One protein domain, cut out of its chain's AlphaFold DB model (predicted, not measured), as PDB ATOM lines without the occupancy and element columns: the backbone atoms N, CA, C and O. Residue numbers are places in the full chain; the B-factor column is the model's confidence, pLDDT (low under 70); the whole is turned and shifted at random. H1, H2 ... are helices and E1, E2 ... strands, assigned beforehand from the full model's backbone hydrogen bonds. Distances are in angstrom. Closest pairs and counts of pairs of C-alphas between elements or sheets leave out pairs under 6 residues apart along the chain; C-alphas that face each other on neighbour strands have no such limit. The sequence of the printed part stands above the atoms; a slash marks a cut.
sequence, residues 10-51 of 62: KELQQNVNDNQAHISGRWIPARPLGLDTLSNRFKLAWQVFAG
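AT A GLANCE: This is residues 10 to 51 of the 62 residues of an uncharacterized protein of marine sediment metagenome (UniProt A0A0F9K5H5). A small head, helix H1 at the open end of the hairpin E1 and E2, and a separate helix H2 lie far apart, joined by the drawn-out residues 30 to 37. Residues 36 to 43 and 45 to 51 stand free. The printed part has 42 residues, of mixed class, in the order H1, E1, E2, H2, with an antiparallel sheet E1 - E2. It is only just extended, close to loose, with radius of gyration of the C-alphas 13.8 A and spans of 37 by 22 by 14 A.

IN THESE COORDINATES: H1, residues 10 to 18, begins at C-alpha 10 (156.827, 132.358, 313.389) and is 12.7 A long. E1 is residues 20 to 23 and E2 residues 26 to 29. H2, residues 38 to 49, is 16.7 A long and ends at C-alpha 49 (151.914, 128.229, 334.202).

HOW THE PARTS SIT: The closest C-alphas of H1 and E2, Val 16 and Pro 29, are 4.9 A apart. In the hairpin, N 21 and O 28 are 2.8 A apart, within hydrogen-bond range. H2 is apart from H1 and E1. Every O i to N i+4 pair is within hydrogen-bond range in H2, and 4 of 5 in H1.

THE WHOLE: The farthest C-alphas, Gly 25 and Ala 50, are 38.6 A apart. The printed part has no cut and no long link, and no printed residue is under 70 in pLDDT.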
ATOM      1  N   LYS A  10     156.556 132.361 314.835       95.44
ATOM      2  CA  LYS A  10     156.827 132.358 313.389       95.44
ATOM      3  C   LYS A  10     156.395 131.052 312.729       95.44
ATOM      4  O   LYS A  10     155.745 131.091 311.689       95.44
ATOM      5  N   GLU A  11     156.713 129.914 313.341       93.94
ATOM      6  CA  GLU A  11     156.304 128.610 312.810       93.94
ATOM      7  C   GLU A  11     154.785 128.440 312.873       93.94
ATOM      8  O   GLU A  11     154.186 127.955 311.915       93.94
ATOM      9  N   LEU A  12     154.141 128.894 313.959       93.81
ATOM     10  CA  LEU A  12     152.683 128.864 314.068       93.81
ATOM     11  C   LEU A  12     152.039 129.687 312.948       93.81
ATOM     12  O   LEU A  12     151.117 129.200 312.301       93.81
ATOM     13  N   GLN A  13     152.542 130.899 312.687       93.56
ATOM     14  CA  GLN A  13     152.033 131.775 311.629       93.56
ATOM     15  C   GLN A  13     152.167 131.155 310.230       93.56
ATOM     16  O   GLN A  13     151.269 131.310 309.406       93.56
ATOM     17  N   GLN A  14     153.270 130.467 309.945       90.88
ATOM     18  CA  GLN A  14     153.434 129.755 308.675       90.88
ATOM     19  C   GLN A  14     152.446 128.583 308.593       90.88
ATOM     20  O   GLN A  14     151.659 128.481 307.654       90.88
ATOM     21  N   ASN A  15     152.389 127.762 309.644       89.94
ATOM     22  CA  ASN A  15     151.586 126.544 309.646       89.94
ATOM     23  C   ASN A  15     150.075 126.803 309.530       89.94
ATOM     24  O   ASN A  15     149.391 126.052 308.839       89.94
ATOM     25  N   VAL A  16     149.548 127.868 310.152       91.19
ATOM     26  CA  VAL A  16     148.108 128.186 310.063       91.19
ATOM     27  C   VAL A  16     147.651 128.555 308.650       91.19
ATOM     28  O   VAL A  16     146.468 128.407 308.344       91.19
ATOM     29  N   ASN A  17     148.562 129.024 307.796       88.94
ATOM     30  CA  ASN A  17     148.243 129.387 306.417       88.94
ATOM     31  C   ASN A  17     148.427 128.206 305.459       88.94
ATOM     32  O   ASN A  17     147.613 128.038 304.555       88.94
ATOM     33  N   ASP A  18     149.436 127.367 305.701       89.56
ATOM     34  CA  ASP A  18     149.816 126.299 304.773       89.56
ATOM     35  C   ASP A  18     149.071 124.980 305.027       89.56
ATOM     36  O   ASP A  18     148.882 124.184 304.106       89.56
ATOM     37  N   ASN A  19     148.632 124.727 306.265       89.12
ATOM     38  CA  ASN A  19     147.992 123.471 306.651       89.12
ATOM     39  C   ASN A  19     146.535 123.698 307.069       89.12
ATOM     40  O   ASN A  19     146.253 124.188 308.166       89.12
ATOM     41  N   GLN A  20     145.597 123.323 306.198       92.44
ATOM     42  CA  GLN A  20     144.167 123.571 306.384       92.44
ATOM     43  C   GLN A  20     143.336 122.295 306.232       92.44
ATOM     44  O   GLN A  20     143.677 121.382 305.484       92.44
ATOM     45  N   ALA A  21     142.203 122.257 306.926       90.38
ATOM     46  CA  ALA A  21     141.175 121.237 306.794       90.38
ATOM     47  C   ALA A  21     139.849 121.892 306.399       90.38
ATOM     48  O   ALA A  21     139.496 122.962 306.904       90.38
ATOM     49  N   HIS A  22     139.094 121.242 305.513       91.69
ATOM     50  CA  HIS A  22     137.752 121.686 305.145       91.69
ATOM     51  C   HIS A  22     136.734 121.090 306.115       91.69
ATOM     52  O   HIS A  22     136.452 119.893 306.080       91.69
ATOM     53  N   ILE A  23     136.213 121.918 307.022       88.62
ATOM     54  CA  ILE A  23     135.271 121.506 308.069       88.62
ATOM     55  C   ILE A  23     134.053 122.425 308.012       88.62
ATOM     56  O   ILE A  23     134.181 123.649 307.991       88.62
ATOM     57  N   SER A  24     132.855 121.835 307.967       86.88
ATOM     58  CA  SER A  24     131.582 122.575 307.927       86.88
ATOM     59  C   SER A  24     131.519 123.629 306.808       86.88
ATOM     60  O   SER A  24     131.026 124.738 307.008       86.88
ATOM     61  N   GLY A  25     132.054 123.297 305.627       91.31
ATOM     62  CA  GLY A  25     132.028 124.174 304.452       91.31
ATOM     63  C   GLY A  25     133.060 125.304 304.461       91.31
ATOM     64  O   GLY A  25     133.042 126.134 303.555       91.31
ATOM     65  N   ARG A  26     133.972 125.351 305.441       92.00
ATOM     66  CA  ARG A  26     135.032 126.367 305.533       92.00
ATOM     67  C   ARG A  26     136.404 125.716 305.649       92.00
ATOM     68  O   ARG A  26     136.562 124.708 306.332       92.00
ATOM     69  N   TRP A  27     137.398 126.314 305.003       91.69
ATOM     70  CA  TRP A  27     138.798 125.976 305.240       91.69
ATOM     71  C   TRP A  27     139.252 126.630 306.539       91.69
ATOM     72  O   TRP A  27     139.129 127.845 306.705       91.69
ATOM     73  N   ILE A  28     139.724 125.816 307.478       93.56
ATOM     74  CA  ILE A  28     140.267 126.279 308.753       93.56
ATOM     75  C   ILE A  28     141.642 125.653 308.991       93.56
ATOM     76  O   ILE A  28     141.869 124.530 308.539       93.56
ATOM     77  N   PRO A  29     142.548 126.328 309.718       94.06
ATOM     78  CA  PRO A  29     143.837 125.758 310.087       94.06
ATOM     79  C   PRO A  29     143.687 124.377 310.733       94.06
ATOM     80  O   PRO A  29     142.862 124.186 311.636       94.06
ATOM     81  N   ALA A  30     144.472 123.417 310.256       91.75
ATOM     82  CA  ALA A  30     144.474 122.053 310.755       91.75
ATOM     83  C   ALA A  30     145.522 121.897 311.861       91.75
ATOM     84  O   ALA A  30     146.711 122.145 311.660       91.75
ATOM     85  N   ARG A  31     145.087 121.431 313.032       90.31
ATOM     86  CA  ARG A  31     145.975 121.090 314.140       90.31
ATOM     87  C   ARG A  31     146.767 119.818 313.798       90.31
ATOM     88  O   ARG A  31     146.155 118.769 313.588       90.31
ATOM     89  N   PRO A  32     148.107 119.855 313.821       87.88
ATOM     90  CA  PRO A  32     148.930 118.678 313.563       87.88
ATOM     91  C   PRO A  32     148.938 117.701 314.748       87.88
ATOM     92  O   PRO A  32     148.550 118.049 315.872       87.88
ATOM     93  N   LEU A  33     149.422 116.481 314.496       88.62
ATOM     94  CA  LEU A  33     149.659 115.476 315.534       88.62
ATOM     95  C   LEU A  33     150.627 116.019 316.590       88.62
ATOM     96  O   LEU A  33     151.670 116.570 316.256       88.62
ATOM     97  N   GLY A  34     150.243 115.875 317.857       89.38
ATOM     98  CA  GLY A  34     150.958 116.474 318.977       89.38
ATOM     99  C   GLY A  34     151.930 115.553 319.701       89.38
ATOM    100  O   GLY A  34     152.030 114.357 319.440       89.38
ATOM    101  N   LEU A  35     152.611 116.140 320.681       93.56
ATOM    102  CA  LEU A  35     153.544 115.478 321.583       93.56
ATOM    103  C   LEU A  35     152.769 114.656 322.629       93.56
ATOM    104  O   LEU A  35     152.443 115.154 323.707       93.56
ATOM    105  N   ASP A  36     152.442 113.403 322.300       91.81
ATOM    106  CA  ASP A  36     151.445 112.602 323.038       91.81
ATOM    107  C   ASP A  36     151.956 111.893 324.309       91.81
ATOM    108  O   ASP A  36     151.210 111.182 324.978       91.81
ATOM    109  N   THR A  37     153.212 112.095 324.709       94.31
ATOM    110  CA  THR A  37     153.712 111.510 325.963       94.31
ATOM    111  C   THR A  37     153.215 112.287 327.185       94.31
ATOM    112  O   THR A  37     153.136 113.519 327.187       94.31
ATOM    113  N   LEU A  38     152.916 111.570 328.274       94.50
ATOM    114  CA  LEU A  38     152.438 112.174 329.524       94.50
ATOM    115  C   LEU A  38     153.448 113.180 330.107       94.50
ATOM    116  O   LEU A  38     153.062 114.238 330.601       94.50
ATOM    117  N   SER A  39     154.746 112.897 329.968       95.56
ATOM    118  CA  SER A  39     155.822 113.807 330.371       95.56
ATOM    119  C   SER A  39     155.792 115.132 329.603       95.56
ATOM    120  O   SER A  39     155.910 116.194 330.216       95.56
ATOM    121  N   ASN A  40     155.573 115.099 328.284       95.50
ATOM    122  CA  ASN A  40     155.481 116.311 327.468       95.50
ATOM    123  C   ASN A  40     154.256 117.154 327.838       95.50
ATOM    124  O   ASN A  40     154.351 118.381 327.873       95.50
ATOM    125  N   ARG A  41     153.132 116.516 328.188       94.69
ATOM    126  CA  ARG A  41     151.921 117.217 328.645       94.69
ATOM    127  C   ARG A  41     152.185 118.064 329.885       94.69
ATOM    128  O   ARG A  41     151.913 119.262 329.864       94.69
ATOM    129  N   PHE A  42     152.759 117.465 330.929       96.69
ATOM    130  CA  PHE A  42     153.067 118.192 332.162       96.69
ATOM    131  C   PHE A  42     154.163 119.237 331.958       96.69
ATOM    132  O   PHE A  42     154.025 120.364 332.429       96.69
ATOM    133  N   LYS A  43     155.216 118.903 331.199       97.06
ATOM    134  CA  LYS A  43     156.303 119.842 330.899       97.06
ATOM    135  C   LYS A  43     155.784 121.113 330.229       97.06
ATOM    136  O   LYS A  43     156.151 122.203 330.657       97.06
ATOM    137  N   LEU A  44     154.947 120.990 329.197       97.38
ATOM    138  CA  LEU A  44     154.432 122.144 328.453       97.38
ATOM    139  C   LEU A  44     153.385 122.926 329.249       97.38
ATOM    140  O   LEU A  44     153.432 124.154 329.250       97.38
ATOM    141  N   ALA A  45     152.502 122.241 329.983       96.88
ATOM    142  CA  ALA A  45     151.560 122.901 330.887       96.88
ATOM    143  C   ALA A  45     152.291 123.750 331.942       96.88
ATOM    144  O   ALA A  45     151.893 124.882 332.209       96.88
ATOM    145  N   TRP A  46     153.407 123.246 332.479       98.25
ATOM    146  CA  TRP A  46     154.228 123.993 333.430       98.25
ATOM    147  C   TRP A  46     154.879 125.238 332.818       98.25
ATOM    148  O   TRP A  46     154.965 126.263 333.486       98.25
ATOM    149  N   GLN A  47     155.310 125.200 331.551       98.44
ATOM    150  CA  GLN A  47     155.860 126.393 330.888       98.44
ATOM    151  C   GLN A  47     154.808 127.495 330.706       98.44
ATOM    152  O   GLN A  47     155.141 128.670 330.851       98.44
ATOM    153  N   VAL A  48     153.551 127.124 330.438       98.06
ATOM    154  CA  VAL A  48     152.435 128.083 330.404       98.06
ATOM    155  C   VAL A  48     152.183 128.652 331.798       98.06
ATOM    156  O   VAL A  48     152.131 129.865 331.967       98.06
ATOM    157  N   PHE A  49     152.107 127.792 332.817       98.12
ATOM    158  CA  PHE A  49     151.914 128.229 334.202       98.12
ATOM    159  C   PHE A  49     153.030 129.167 334.694       98.12
ATOM    160  O   PHE A  49     152.759 130.152 335.370       98.12
ATOM    161  N   ALA A  50     154.280 128.899 334.313       98.44
ATOM    162  CA  ALA A  50     155.435 129.731 334.644       98.44
ATOM    163  C   ALA A  50     155.517 131.046 333.836       98.44
ATOM    164  O   ALA A  50     156.504 131.767 333.976       98.44
ATOM    165  N   GLY A  51     154.542 131.337 332.963       97.69
ATOM    166  CA  GLY A  51     154.510 132.549 332.138       97.69
ATOM    167  C   GLY A  51     155.560 132.582 331.025       97.69
ATOM    168  O   GLY A  51     155.912 133.656 330.546       97.69
TER     169      GLY A  51